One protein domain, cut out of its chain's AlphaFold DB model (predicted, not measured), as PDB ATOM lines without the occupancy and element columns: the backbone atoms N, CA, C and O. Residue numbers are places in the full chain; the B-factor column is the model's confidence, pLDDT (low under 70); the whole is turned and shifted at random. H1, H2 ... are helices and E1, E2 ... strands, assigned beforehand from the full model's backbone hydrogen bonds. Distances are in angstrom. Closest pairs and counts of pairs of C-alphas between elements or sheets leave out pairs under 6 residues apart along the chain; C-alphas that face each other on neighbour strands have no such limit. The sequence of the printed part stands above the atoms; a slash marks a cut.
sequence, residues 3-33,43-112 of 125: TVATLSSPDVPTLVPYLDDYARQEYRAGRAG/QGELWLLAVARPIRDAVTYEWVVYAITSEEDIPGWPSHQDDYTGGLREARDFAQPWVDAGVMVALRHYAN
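AT A GLANCE: This is residues 3 to 33 and 43 to 112 of the 125 residues of an uncharacterized protein of Streptomyces sp. CB03911 (UniProt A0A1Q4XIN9). A twisted four-stranded sheet has long helix H1 over one face and short H2 over the other, making three layers; residues 70 to 91 form a long loop. The 101 printed residues, mixed in class, run E1 H1 E2 E3 H2 E4, with antiparallel sheet order E1 - E3 - E2 - E4. The whole is compact, radius of gyration of the C-alphas 14.5 A, spanning 48 by 31 by 20 A.

IN THESE COORDINATES: E1, residues 3 to 8, begins at C-alpha 3 (10.375, -15.514, -35.277). H1 is residues 12 to 28, 25.0 A; E2, 45 to 54, 29.1 A; E3, 61 to 69, 25.2 A; H2, 92 to 100; E4, 105 to 111, ending at C-alpha 111 (15.778, -30.486, -24.541).

HOW THE PARTS SIT: Within hydrogen-bond range are N 63 and O 7 of E3 and E1, 2.9 A, N 49 and O 66 of hairpin E2 and E3, 2.9 A, and N 48 and O 108 of E2 and E4, 2.9 A. H1 touches E2, closest C-alphas Leu 19 and Leu 48, 6.7 A. On the opposite face, H2 touches E4, closest C-alphas Ala 95 and Leu 107, 6.8 A. E3, H2 and E4 form a split strand-helix-strand unit, E2 between its strands, with a right-handed crossover. O i to N i+4 pairs are within range in 10 of 13 for H1 and 3 of 5 for H2.

THE WHOLE: Residues 34 to 42 are cut out; C-alphas 33 and 43 are 5.7 A apart. The link E3 to H2 is long, and pLDDT is under 70 at residues 74 to 92, among others.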
ATOM      1  N   THR A   3      11.480 -14.861 -34.588       91.69
ATOM      2  CA  THR A   3      10.375 -15.514 -35.277       91.69
ATOM      3  C   THR A   3      10.928 -16.612 -36.179       91.69
ATOM      4  O   THR A   3      11.752 -16.340 -37.052       91.69
ATOM      5  N   VAL A   4      10.446 -17.840 -35.997       90.56
ATOM      6  CA  VAL A   4      10.781 -18.990 -36.852       90.56
ATOM      7  C   VAL A   4       9.765 -19.135 -37.979       90.56
ATOM      8  O   VAL A   4      10.123 -19.474 -39.105       90.56
ATOM      9  N   ALA A   5       8.491 -18.862 -37.690       91.44
ATOM     10  CA  ALA A   5       7.418 -19.023 -38.658       91.44
ATOM     11  C   ALA A   5       6.194 -18.163 -38.348       91.44
ATOM     12  O   ALA A   5       5.972 -17.706 -37.226       91.44
ATOM     13  N   THR A   6       5.353 -17.998 -39.364       90.88
ATOM     14  CA  THR A   6       3.954 -17.600 -39.207       90.88
ATOM     15  C   THR A   6       3.100 -18.655 -39.897       90.88
ATOM     16  O   THR A   6       3.312 -18.944 -41.073       90.88
ATOM     17  N   LEU A   7       2.182 -19.266 -39.153       87.50
ATOM     18  CA  LEU A   7       1.326 -20.353 -39.614       87.50
ATOM     19  C   LEU A   7      -0.112 -19.863 -39.740       87.50
ATOM     20  O   LEU A   7      -0.697 -19.368 -38.776       87.50
ATOM     21  N   SER A   8      -0.700 -20.034 -40.918       83.56
ATOM     22  CA  SER A   8      -2.094 -19.669 -41.158       83.56
ATOM     23  C   SER A   8      -3.031 -20.766 -40.648       83.56
ATOM     24  O   SER A   8      -3.118 -21.835 -41.245       83.56
ATOM     25  N   SER A   9      -3.752 -20.478 -39.564       68.25
ATOM     26  CA  SER A   9      -4.928 -21.220 -39.095       68.25
ATOM     27  C   SER A   9      -4.830 -22.749 -38.860       68.25
ATOM     28  O   SER A   9      -5.849 -23.421 -39.056       68.25
ATOM     29  N   PRO A  10      -3.713 -23.359 -38.401       64.12
ATOM     30  CA  PRO A  10      -3.815 -24.675 -37.774       64.12
ATOM     31  C   PRO A  10      -4.630 -24.579 -36.476       64.12
ATOM     32  O   PRO A  10      -4.480 -23.632 -35.697       64.12
ATOM     33  N   ASP A  11      -5.480 -25.572 -36.231       70.31
ATOM     34  CA  ASP A  11      -5.999 -25.817 -34.890       70.31
ATOM     35  C   ASP A  11      -4.861 -26.294 -33.964       70.31
ATOM     36  O   ASP A  11      -3.784 -26.698 -34.412       70.31
ATOM     37  N   VAL A  12      -5.076 -26.218 -32.649       67.88
ATOM     38  CA  VAL A  12      -4.042 -26.567 -31.656       67.88
ATOM     39  C   VAL A  12      -3.485 -27.994 -31.852       67.88
ATOM     40  O   VAL A  12      -2.265 -28.153 -31.787       67.88
ATOM     41  N   PRO A  13      -4.293 -29.030 -32.167       70.50
ATOM     42  CA  PRO A  13      -3.769 -30.367 -32.455       70.50
ATOM     43  C   PRO A  13      -2.823 -30.427 -33.663       70.50
ATOM     44  O   PRO A  13      -1.821 -31.143 -33.619       70.50
ATOM     45  N   THR A  14      -3.099 -29.670 -34.728       78.69
ATOM     46  CA  THR A  14      -2.250 -29.645 -35.934       78.69
ATOM     47  C   THR A  14      -0.995 -28.785 -35.744       78.69
ATOM     48  O   THR A  14       0.005 -28.981 -36.432       78.69
ATOM     49  N   LEU A  15      -0.998 -27.862 -34.779       77.38
ATOM     50  CA  LEU A  15       0.155 -27.022 -34.448       77.38
ATOM     51  C   LEU A  15       1.360 -27.850 -33.964       77.38
ATOM     52  O   LEU A  15       2.502 -27.553 -34.306       77.38
ATOM     53  N   VAL A  16       1.106 -28.924 -33.215       76.00
ATOM     54  CA  VAL A  16       2.115 -29.778 -32.562       76.00
ATOM     55  C   VAL A  16       3.116 -30.397 -33.563       76.00
ATOM     56  O   VAL A  16       4.320 -30.199 -33.365       76.00
ATOM     57  N   PRO A  17       2.688 -31.075 -34.651       80.75
ATOM     58  CA  PRO A  17       3.600 -31.539 -35.701       80.75
ATOM     59  C   PRO A  17       4.436 -30.432 -36.358       80.75
ATOM     60  O   PRO A  17       5.617 -30.645 -36.625       80.75
ATOM     61  N   TYR A  18       3.865 -29.242 -36.589       85.06
ATOM     62  CA  TYR A  18       4.615 -28.127 -37.176       85.06
ATOM     63  C   TYR A  18       5.740 -27.649 -36.258       85.06
ATOM     64  O   TYR A  18       6.857 -27.425 -36.724       85.06
ATOM     65  N   LEU A  19       5.475 -27.529 -34.953       84.88
ATOM     66  CA  LEU A  19       6.498 -27.148 -33.976       84.88
ATOM     67  C   LEU A  19       7.656 -28.157 -33.955       84.88
ATOM     68  O   LEU A  19       8.814 -27.750 -33.915       84.88
ATOM     69  N   ASP A  20       7.380 -29.458 -34.089       83.31
ATOM     70  CA  ASP A  20       8.437 -30.479 -34.158       83.31
ATOM     71  C   ASP A  20       9.346 -30.310 -35.380       83.31
ATOM     72  O   ASP A  20      10.569 -30.455 -35.279       83.31
ATOM     73  N   ASP A  21       8.772 -29.969 -36.532       85.00
ATOM     74  CA  ASP A  21       9.545 -29.731 -37.749       85.00
ATOM     75  C   ASP A  21      10.356 -28.435 -37.688       85.00
ATOM     76  O   ASP A  21      11.496 -28.410 -38.162       85.00
ATOM     77  N   TYR A  22       9.825 -27.379 -37.067       87.75
ATOM     78  CA  TYR A  22      10.584 -26.150 -36.829       87.75
ATOM     79  C   TYR A  22      11.711 -26.351 -35.822       87.75
ATOM     80  O   TYR A  22      12.821 -25.879 -36.060       87.75
ATOM     81  N   ALA A  23      11.485 -27.128 -34.762       82.75
ATOM     82  CA  ALA A  23      12.531 -27.445 -33.799       82.75
ATOM     83  C   ALA A  23      13.711 -28.139 -34.488       82.75
ATOM     84  O   ALA A  23      14.856 -27.708 -34.363       82.75
ATOM     85  N   ARG A  24      13.440 -29.159 -35.315       78.56
ATOM     86  CA  ARG A  24      14.480 -29.843 -36.105       78.56
ATOM     87  C   ARG A  24      15.263 -28.888 -37.005       78.56
ATOM     88  O   ARG A  24      16.461 -29.092 -37.189       78.56
ATOM     89  N   GLN A  25      14.607 -27.892 -37.599       81.00
ATOM     90  CA  GLN A  25      15.273 -26.898 -38.445       81.00
ATOM     91  C   GLN A  25      16.203 -25.995 -37.635       81.00
ATOM     92  O   GLN A  25      17.339 -25.788 -38.055       81.00
ATOM     93  N   GLU A  26      15.771 -25.529 -36.464       82.12
ATOM     94  CA  GLU A  26      16.595 -24.690 -35.587       82.12
ATOM     95  C   GLU A  26      17.820 -25.444 -35.052       82.12
ATOM     96  O   GLU A  26      18.935 -24.918 -35.095       82.12
ATOM     97  N   TYR A  27      17.660 -26.717 -34.678       75.19
ATOM     98  CA  TYR A  27      18.788 -27.586 -34.328       75.19
ATOM     99  C   TYR A  27      19.744 -27.807 -35.510       75.19
ATOM    100  O   TYR A  27      20.959 -27.707 -35.351       75.19
ATOM    101  N   ARG A  28      19.227 -28.064 -36.722       74.50
ATOM    102  CA  ARG A  28      20.062 -28.220 -37.933       74.50
ATOM    103  C   ARG A  28      20.797 -26.939 -38.316       74.50
ATOM    104  O   ARG A  28      21.879 -27.017 -38.886       74.50
ATOM    105  N   ALA A  29      20.205 -25.785 -38.026       76.00
ATOM    106  CA  ALA A  29      20.820 -24.485 -38.240       76.00
ATOM    107  C   ALA A  29      21.862 -24.129 -37.164       76.00
ATOM    108  O   ALA A  29      22.508 -23.092 -37.291       76.00
ATOM    109  N   GLY A  30      22.028 -24.961 -36.126       71.19
ATOM    110  CA  GLY A  30      22.945 -24.702 -35.014       71.19
ATOM    111  C   GLY A  30      22.515 -23.528 -34.135       71.19
ATOM    112  O   GLY A  30      23.363 -22.903 -33.511       71.19
ATOM    113  N   ARG A  31      21.217 -23.189 -34.128       76.00
ATOM    114  CA  ARG A  31      20.680 -22.043 -33.375       76.00
ATOM    115  C   ARG A  31      20.240 -22.382 -31.954       76.00
ATOM    116  O   ARG A  31      20.121 -21.478 -31.144       76.00
ATOM    117  N   ALA A  32      20.016 -23.658 -31.651       70.19
ATOM    118  CA  ALA A  32      19.571 -24.118 -30.337       70.19
ATOM    119  C   ALA A  32      20.480 -25.225 -29.784       70.19
ATOM    120  O   ALA A  32      20.046 -26.347 -29.542       70.19
ATOM    121  N   GLY A  33      21.777 -24.944 -29.710       60.91
ATOM    122  CA  GLY A  33      22.790 -25.907 -29.292       60.91
ATOM    123  C   GLY A  33      24.116 -25.690 -29.999       60.91
ATOM    124  O   GLY A  33      24.159 -25.368 -31.187       60.91
ATOM    125  N   GLN A  43      23.541 -30.007 -25.235       53.00
ATOM    126  CA  GLN A  43      23.709 -28.779 -24.435       53.00
ATOM    127  C   GLN A  43      22.835 -27.577 -24.820       53.00
ATOM    128  O   GLN A  43      22.980 -26.535 -24.191       53.00
ATOM    129  N   GLY A  44      21.928 -27.708 -25.792       61.56
ATOM    130  CA  GLY A  44      20.993 -26.634 -26.144       61.56
ATOM    131  C   GLY A  44      19.557 -26.960 -25.761       61.56
ATOM    132  O   GLY A  44      19.086 -28.076 -26.009       61.56
ATOM    133  N   GLU A  45      18.873 -25.991 -25.158       75.06
ATOM    134  CA  GLU A  45      17.429 -26.009 -24.949       75.06
ATOM    135  C   GLU A  45      16.745 -25.059 -25.934       75.06
ATOM    136  O   GLU A  45      17.177 -23.927 -26.171       75.06
ATOM    137  N   LEU A  46      15.655 -25.551 -26.520       79.62
ATOM    138  CA  LEU A  46      14.808 -24.795 -27.428       79.62
ATOM    139  C   LEU A  46      13.382 -24.788 -26.904       79.62
ATOM    140  O   LEU A  46      12.770 -25.843 -26.730       79.62
ATOM    141  N   TRP A  47      12.803 -23.603 -26.784       85.19
ATOM    142  CA  TRP A  47      11.368 -23.443 -26.626       85.19
ATOM    143  C   TRP A  47      10.782 -22.828 -27.884       85.19
ATOM    144  O   TRP A  47      11.280 -21.823 -28.393       85.19
ATOM    145  N   LEU A  48       9.695 -23.422 -28.365       87.69
ATOM    146  CA  LEU A  48       8.871 -22.839 -29.412       87.69
ATOM    147  C   LEU A  48       7.572 -22.330 -28.799       87.69
ATOM    148  O   LEU A  48       6.724 -23.120 -28.378       87.69
ATOM    149  N   LEU A  49       7.437 -21.007 -28.754       87.62
ATOM    150  CA  LEU A  49       6.244 -20.300 -28.304       87.62
ATOM    151  C   LEU A  49       5.434 -19.863 -29.527       87.62
ATOM    152  O   LEU A  49       5.831 -18.951 -30.248       87.62
ATOM    153  N   ALA A  50       4.292 -20.495 -29.761       89.00
ATOM    154  CA  ALA A  50       3.325 -20.082 -30.766       89.00
ATOM    155  C   ALA A  50       2.279 -19.160 -30.133       89.00
ATOM    156  O   ALA A  50       1.569 -19.562 -29.217       89.00
ATOM    157  N   VAL A  51       2.166 -17.935 -30.637       88.62
ATOM    158  CA  VAL A  51       1.228 -16.916 -30.156       88.62
ATOM    159  C   VAL A  51       0.145 -16.696 -31.201       88.62
ATOM    160  O   VAL A  51       0.449 -16.371 -32.351       88.62
ATOM    161  N   ALA A  52      -1.116 -16.873 -30.815       87.88
ATOM    162  CA  ALA A  52      -2.247 -16.648 -31.697       87.88
ATOM    163  C   ALA A  52      -2.498 -15.149 -31.882       87.88
ATOM    164  O   ALA A  52      -2.642 -14.382 -30.929       87.88
ATOM    165  N   ARG A  53      -2.608 -14.738 -33.139       85.25
ATOM    166  CA  ARG A  53      -2.961 -13.393 -33.565       85.25
ATOM    167  C   ARG A  53      -4.288 -13.456 -34.322       85.25
ATOM    168  O   ARG A  53      -4.369 -14.176 -35.317       85.25
ATOM    169  N   PRO A  54      -5.319 -12.707 -33.903       76.94
ATOM    170  CA  PRO A  54      -6.573 -12.664 -34.641       76.94
ATOM    171  C   PRO A  54      -6.364 -12.019 -36.014       76.94
ATOM    172  O   PRO A  54      -5.728 -10.965 -36.136       76.94
ATOM    173  N   ILE A  55      -6.924 -12.647 -37.044       78.62
ATOM    174  CA  ILE A  55      -7.097 -12.042 -38.366       78.62
ATOM    175  C   ILE A  55      -8.422 -11.250 -38.338       78.62
ATOM    176  O   ILE A  55      -9.226 -11.406 -37.422       78.62
ATOM    177  N   ARG A  56      -8.612 -10.310 -39.276       66.69
ATOM    178  CA  ARG A  56      -9.687  -9.285 -39.306       66.69
ATOM    179  C   ARG A  56     -11.100  -9.789 -38.964       66.69
ATOM    180  O   ARG A  56     -11.931  -9.014 -38.501       66.69
ATOM    181  N   ASP A  57     -11.363 -11.052 -39.222       64.06
ATOM    182  CA  ASP A  57     -12.526 -11.847 -38.888       64.06
ATOM    183  C   ASP A  57     -12.169 -12.771 -37.714       64.06
ATOM    184  O   ASP A  57     -11.564 -13.819 -37.910       64.06
ATOM    185  N   ALA A  58     -12.545 -12.370 -36.492       59.19
ATOM    186  CA  ALA A  58     -12.158 -12.935 -35.183       59.19
ATOM    187  C   ALA A  58     -12.363 -14.458 -34.961       59.19
ATOM    188  O   ALA A  58     -12.182 -14.956 -33.853       59.19
ATOM    189  N   VAL A  59     -12.768 -15.192 -35.993       65.62
ATOM    190  CA  VAL A  59     -12.891 -16.650 -36.039       65.62
ATOM    191  C   VAL A  59     -11.579 -17.306 -36.498       65.62
ATOM    192  O   VAL A  59     -11.325 -18.457 -36.150       65.62
ATOM    193  N   THR A  60     -10.729 -16.586 -37.240       71.88
ATOM    194  CA  THR A  60      -9.490 -17.120 -37.821       71.88
ATOM    195  C   THR A  60      -8.261 -16.549 -37.114       71.88
ATOM    196  O   THR A  60      -8.166 -15.341 -36.878       71.88
ATOM    197  N   TYR A  61      -7.286 -17.412 -36.816       76.69
ATOM    198  CA  TYR A  61      -6.036 -17.033 -36.159       76.69
ATOM    199  C   TYR A  61      -4.825 -17.333 -37.043       76.69
ATOM    200  O   TYR A  61      -4.754 -18.356 -37.724       76.69
ATOM    201  N   GLU A  62      -3.841 -16.446 -36.993       88.88
ATOM    202  CA  GLU A  62      -2.466 -16.722 -37.402       88.88
ATOM    203  C   GLU A  62      -1.646 -17.057 -36.163       88.88
ATOM    204  O   GLU A  62      -1.746 -16.370 -35.151       88.88
ATOM    205  N   TRP A  63      -0.801 -18.076 -36.237       88.69
ATOM    206  CA  TRP A  63       0.146 -18.374 -35.170       88.69
ATOM    207  C   TRP A  63       1.509 -17.819 -35.532       88.69
ATOM    208  O   TRP A  63       2.099 -18.217 -36.537       88.69
ATOM    209  N   VAL A  64       2.032 -16.924 -34.704       91.69
ATOM    210  CA  VAL A  64       3.420 -16.476 -34.804       91.69
ATOM    211  C   VAL A  64       4.259 -17.359 -33.895       91.69
ATOM    212  O   VAL A  64       4.031 -17.391 -32.690       91.69
ATOM    213  N   VAL A  65       5.202 -18.099 -34.474       91.69
ATOM    214  CA  VAL A  65       6.062 -19.030 -33.739       91.69
ATOM    215  C   VAL A  65       7.398 -18.365 -33.464       91.69
ATOM    216  O   VAL A  65       8.121 -17.998 -34.393       91.69
ATOM    217  N   TYR A  66       7.732 -18.250 -32.188       90.88
ATOM    218  CA  TYR A  66       8.991 -17.718 -31.702       90.88
ATOM    219  C   TYR A  66       9.877 -18.836 -31.163       90.88
ATOM    220  O   TYR A  66       9.402 -19.685 -30.411       90.88
ATOM    221  N   ALA A  67      11.157 -18.807 -31.524       89.12
ATOM    222  CA  ALA A  67      12.193 -19.587 -30.868       89.12
ATOM    223  C   ALA A  67      12.807 -18.776 -29.730       89.12
ATOM    224  O   ALA A  67      13.114 -17.589 -29.882       89.12
ATOM    225  N   ILE A  68      12.979 -19.460 -28.606       85.44
ATOM    226  CA  ILE A  68      13.695 -19.003 -27.423       85.44
ATOM    227  C   ILE A  68      14.769 -20.053 -27.171       85.44
ATOM    228  O   ILE A  68      14.448 -21.245 -27.138       85.44
ATOM    229  N   THR A  69      16.023 -19.637 -27.037       79.69
ATOM    230  CA  THR A  69      17.149 -20.564 -26.858       79.69
ATOM    231  C   THR A  69      17.910 -20.257 -25.580       79.69
ATOM    232  O   THR A  69      18.033 -19.103 -25.167       79.69
ATOM    233  N   SER A  70      18.433 -21.297 -24.938       71.81
ATOM    234  CA  SER A  70      19.269 -21.153 -23.742       71.81
ATOM    235  C   SER A  70      20.495 -20.259 -23.962       71.81
ATOM    236  O   SER A  70      20.941 -19.566 -23.054       71.81
ATOM    237  N   GLU A  71      21.035 -20.264 -25.174       67.44
ATOM    238  CA  GLU A  71      22.305 -19.649 -25.538       67.44
ATOM    239  C   GLU A  71      22.187 -18.149 -25.790       67.44
ATOM    240  O   GLU A  71      23.109 -17.395 -25.473       67.44
ATOM    241  N   GLU A  72      21.071 -17.715 -26.376       69.06
ATOM    242  CA  GLU A  72      20.881 -16.324 -26.788       69.06
ATOM    243  C   GLU A  72      19.898 -15.579 -25.882       69.06
ATOM    244  O   GLU A  72      20.053 -14.375 -25.671       69.06
ATOM    245  N   ASP A  73      18.906 -16.282 -25.329       71.56
ATOM    246  CA  ASP A  73      17.741 -15.654 -24.698       71.56
ATOM    247  C   ASP A  73      17.644 -15.821 -23.194       71.56
ATOM    248  O   ASP A  73      16.865 -15.105 -22.557       71.56
ATOM    249  N   ILE A  74      18.425 -16.729 -22.611       66.94
ATOM    250  CA  ILE A  74      18.393 -16.999 -21.175       66.94
ATOM    251  C   ILE A  74      19.769 -16.684 -20.576       66.94
ATOM    252  O   ILE A  74      20.642 -17.551 -20.493       66.94
ATOM    253  N   PRO A  75      20.003 -15.427 -20.150       56.53
ATOM    254  CA  PRO A  75      21.272 -15.028 -19.560       56.53
ATOM    255  C   PRO A  75      21.635 -15.889 -18.347       56.53
ATOM    256  O   PRO A  75      20.852 -16.011 -17.406       56.53
ATOM    257  N   GLY A  76      22.853 -16.436 -18.346       52.41
ATOM    258  CA  GLY A  76      23.344 -17.268 -17.246       52.41
ATOM    259  C   GLY A  76      22.885 -18.724 -17.304       52.41
ATOM    260  O   GLY A  76      22.995 -19.412 -16.288       52.41
ATOM    261  N   TRP A  77      22.397 -19.197 -18.459       57.22
ATOM    262  CA  TRP A  77      22.144 -20.617 -18.669       57.22
ATOM    263  C   TRP A  77      23.425 -21.427 -18.419       57.22
ATOM    264  O   TRP A  77      24.452 -21.171 -19.058       57.22
ATOM    265  N   PRO A  78      23.415 -22.359 -17.457       52.34
ATOM    266  CA  PRO A  78      24.625 -23.050 -17.067       52.34
ATOM    267  C   PRO A  78      25.020 -24.109 -18.101       52.34
ATOM    268  O   PRO A  78      24.179 -24.805 -18.664       52.34
ATOM    269  N   SER A  79      26.326 -24.298 -18.293       49.69
ATOM    270  CA  SER A  79      26.877 -25.386 -19.115       49.69
ATOM    271  C   SER A  79      26.653 -26.781 -18.510       49.69
ATOM    272  O   SER A  79      26.802 -27.785 -19.208       49.69
ATOM    273  N   HIS A  80      26.300 -26.850 -17.222       50.28
ATOM    274  CA  HIS A  80      25.974 -28.074 -16.494       50.28
ATOM    275  C   HIS A  80      24.706 -27.890 -15.658       50.28
ATOM    276  O   HIS A  80      24.518 -26.861 -15.018       50.28
ATOM    277  N   GLN A  81      23.857 -28.919 -15.604       49.22
ATOM    278  CA  GLN A  81      22.609 -28.890 -14.830       49.22
ATOM    279  C   GLN A  81      22.839 -28.574 -13.337       49.22
ATOM    280  O   GLN A  81      21.999 -27.940 -12.704       49.22
ATOM    281  N   ASP A  82      24.001 -28.959 -12.800       47.19
ATOM    282  CA  ASP A  82      24.389 -28.739 -11.402       47.19
ATOM    283  C   ASP A  82      24.816 -27.291 -11.092       47.19
ATOM    284  O   ASP A  82      24.810 -26.885  -9.930       47.19
ATOM    285  N   ASP A  83      25.130 -26.484 -12.112       48.12
ATOM    286  CA  ASP A  83      25.524 -25.074 -11.960       48.12
ATOM    287  C   ASP A  83      24.305 -24.123 -11.979       48.12
ATOM    288  O   ASP A  83      24.436 -22.895 -11.960       48.12
ATOM    289  N   TYR A  84      23.090 -24.677 -12.020       47.94
ATOM    290  CA  TYR A  84      21.851 -23.915 -12.114       47.94
ATOM    291  C   TYR A  84      21.499 -23.208 -10.795       47.94
ATOM    292  O   TYR A  84      21.091 -23.824  -9.811       47.94
ATOM    293  N   THR A  85      21.600 -21.874 -10.787       43.69
ATOM    294  CA  THR A  85      21.343 -21.021  -9.606       43.69
ATOM    295  C   THR A  85      19.918 -20.448  -9.529       43.69
ATOM    296  O   THR A  85      19.585 -19.733  -8.583       43.69
ATOM    297  N   GLY A  86      19.025 -20.822 -10.456       42.28
ATOM    298  CA  GLY A  86      17.580 -20.665 -10.266       42.28
ATOM    299  C   GLY A  86      16.920 -19.390 -10.802       42.28
ATOM    300  O   GLY A  86      15.942 -18.959 -10.184       42.28
ATOM    301  N   GLY A  87      17.381 -18.818 -11.918       45.41
ATOM    302  CA  GLY A  87      16.676 -17.751 -12.653       45.41
ATOM    303  C   GLY A  87      15.948 -18.283 -13.896       45.41
ATOM    304  O   GLY A  87      16.581 -18.982 -14.674       45.41
ATOM    305  N   LEU A  88      14.646 -17.953 -14.021       48.38
ATOM    306  CA  LEU A  88      13.624 -18.395 -15.009       48.38
ATOM    307  C   LEU A  88      13.658 -19.908 -15.325       48.38
ATOM    308  O   LEU A  88      14.588 -20.427 -15.932       48.38
ATOM    309  N   ARG A  89      12.654 -20.628 -14.811       58.09
ATOM    310  CA  ARG A  89      12.763 -22.031 -14.361       58.09
ATOM    311  C   ARG A  89      11.964 -23.028 -15.176       58.09
ATOM    312  O   ARG A  89      12.281 -24.212 -15.157       58.09
ATOM    313  N   GLU A  90      10.896 -22.596 -15.824       59.19
ATOM    314  CA  GLU A  90       9.948 -23.516 -16.441       59.19
ATOM    315  C   GLU A  90       9.384 -22.896 -17.714       59.19
ATOM    316  O   GLU A  90       9.229 -21.680 -17.800       59.19
ATOM    317  N   ALA A  91       9.017 -23.735 -18.686       60.34
ATOM    318  CA  ALA A  91       8.408 -23.297 -19.941       60.34
ATOM    319  C   ALA A  91       7.300 -22.242 -19.690       60.34
ATOM    320  O   ALA A  91       7.272 -21.186 -20.323       60.34
ATOM    321  N   ARG A  92       6.455 -22.458 -18.674       65.00
ATOM    322  CA  ARG A  92       5.378 -21.532 -18.290       65.00
ATOM    323  C   ARG A  92       5.820 -20.076 -18.089       65.00
ATOM    324  O   ARG A  92       5.020 -19.194 -18.370       65.00
ATOM    325  N   ASP A  93       7.051 -19.808 -17.654       72.88
ATOM    326  CA  ASP A  93       7.510 -18.450 -17.336       72.88
ATOM    327  C   ASP A  93       7.540 -17.556 -18.592       72.88
ATOM    328  O   ASP A  93       7.326 -16.347 -18.507       72.88
ATOM    329  N   PHE A  94       7.724 -18.155 -19.774       74.56
ATOM    330  CA  PHE A  94       7.681 -17.460 -21.063       74.56
ATOM    331  C   PHE A  94       6.255 -17.253 -21.586       74.56
ATOM    332  O   PHE A  94       5.982 -16.273 -22.277       74.56
ATOM    333  N   ALA A  95       5.343 -18.179 -21.278       78.75
ATOM    334  CA  ALA A  95       3.960 -18.142 -21.749       78.75
ATOM    335  C   ALA A  95       3.045 -17.302 -20.843       78.75
ATOM    336  O   ALA A  95       2.124 -16.660 -21.347       78.75
ATOM    337  N   GLN A  96       3.299 -17.279 -19.531       77.94
ATOM    338  CA  GLN A  96       2.403 -16.691 -18.532       77.94
ATOM    339  C   GLN A  96       2.023 -15.231 -18.826       77.94
ATOM    340  O   GLN A  96       0.831 -14.935 -18.790       77.94
ATOM    341  N   PRO A  97       2.950 -14.326 -19.211       82.25
ATOM    342  CA  PRO A  97       2.579 -12.940 -19.502       82.25
ATOM    343  C   PRO A  97       1.586 -12.797 -20.666       82.25
ATOM    344  O   PRO A  97       0.780 -11.870 -20.684       82.25
ATOM    345  N   TRP A  98       1.629 -13.709 -21.643       83.00
ATOM    346  CA  TRP A  98       0.700 -13.723 -22.776       83.00
ATOM    347  C   TRP A  98      -0.669 -14.255 -22.369       83.00
ATOM    348  O   TRP A  98      -1.691 -13.679 -22.744       83.00
ATOM    349  N   VAL A  99      -0.679 -15.313 -21.558       82.06
ATOM    350  CA  VAL A  99      -1.904 -15.882 -20.989       82.06
ATOM    351  C   VAL A  99      -2.618 -14.845 -20.120       82.06
ATOM    352  O   VAL A  99      -3.814 -14.625 -20.297       82.06
ATOM    353  N   ASP A 100      -1.886 -14.136 -19.258       82.19
ATOM    354  CA  ASP A 100      -2.424 -13.065 -18.409       82.19
ATOM    355  C   ASP A 100      -3.006 -11.899 -19.230       82.19
ATOM    356  O   ASP A 100      -3.931 -11.216 -18.790       82.19
ATOM    357  N   ALA A 101      -2.499 -11.686 -20.448       84.25
ATOM    358  CA  ALA A 101      -3.018 -10.710 -21.404       84.25
ATOM    359  C   ALA A 101      -4.222 -11.222 -22.226       84.25
ATOM    360  O   ALA A 101      -4.700 -10.511 -23.112       84.25
ATOM    361  N   GLY A 102      -4.719 -12.435 -21.959       80.69
ATOM    362  CA  GLY A 102      -5.827 -13.054 -22.691       80.69
ATOM    363  C   GLY A 102      -5.446 -13.535 -24.094       80.69
ATOM    364  O   GLY A 102      -6.317 -13.693 -24.950       80.69
ATOM    365  N   VAL A 103      -4.152 -13.732 -24.358       84.69
ATOM    366  CA  VAL A 103      -3.656 -14.217 -25.646       84.69
ATOM    367  C   VAL A 103      -3.538 -15.734 -25.606       84.69
ATOM    368  O   VAL A 103      -2.915 -16.309 -24.716       84.69
ATOM    369  N   MET A 104      -4.110 -16.390 -26.612       83.44
ATOM    370  CA  MET A 104      -3.959 -17.826 -26.788       83.44
ATOM    371  C   MET A 104      -2.526 -18.152 -27.226       83.44
ATOM    372  O   MET A 104      -2.035 -17.630 -28.229       83.44
ATOM    373  N   VAL A 105      -1.864 -19.033 -26.479       84.62
ATOM    374  CA  VAL A 105      -0.495 -19.471 -26.759       84.62
ATOM    375  C   VAL A 105      -0.373 -20.985 -26.671       84.62
ATOM    376  O   VAL A 105      -1.081 -21.631 -25.904       84.62
ATOM    377  N   ALA A 106       0.555 -21.545 -27.437       83.19
ATOM    378  CA  ALA A 106       1.031 -22.907 -27.268       83.19
ATOM    379  C   ALA A 106       2.542 -22.866 -27.080       83.19
ATOM    380  O   ALA A 106       3.250 -22.188 -27.825       83.19
ATOM    381  N   LEU A 107       3.044 -23.583 -26.083       83.31
ATOM    382  CA  LEU A 107       4.461 -23.617 -25.774       83.31
ATOM    383  C   LEU A 107       4.952 -25.050 -25.760       83.31
ATOM    384  O   LEU A 107       4.358 -25.914 -25.117       83.31
ATOM    385  N   ARG A 108       6.072 -25.289 -26.436       80.62
ATOM    386  CA  ARG A 108       6.716 -26.593 -26.431       80.62
ATOM    387  C   ARG A 108       8.201 -26.474 -26.165       80.62
ATOM    388  O   ARG A 108       8.887 -25.682 -26.803       80.62
ATOM    389  N   HIS A 109       8.666 -27.279 -25.218       78.94
ATOM    390  CA  HIS A 109      10.064 -27.367 -24.832       78.94
ATOM    391  C   HIS A 109      10.729 -28.580 -25.495       78.94
ATOM    392  O   HIS A 109      10.159 -29.673 -25.532       78.94
ATOM    393  N   TYR A 110      11.938 -28.374 -26.007       75.62
ATOM    394  CA  TYR A 110      12.790 -29.359 -26.650       75.62
ATOM    395  C   TYR A 110      14.173 -29.320 -26.003       75.62
ATOM    396  O   TYR A 110      14.971 -28.443 -26.328       75.62
ATOM    397  N   ALA A 111      14.464 -30.298 -25.146       67.81
ATOM    398  CA  ALA A 111      15.778 -30.486 -24.541       67.81
ATOM    399  C   ALA A 111      16.468 -31.756 -25.071       67.81
ATOM    400  O   ALA A 111      15.838 -32.804 -25.247       67.81
ATOM    401  N   ASN A 112      17.784 -31.662 -25.272       54.34
ATOM    402  CA  ASN A 112      18.742 -32.773 -25.229       54.34
ATOM    403  C   ASN A 112      18.547 -33.955 -26.216       54.34
ATOM    404  O   ASN A 112      18.921 -35.086 -25.910       54.34
TER     405      ASN A 112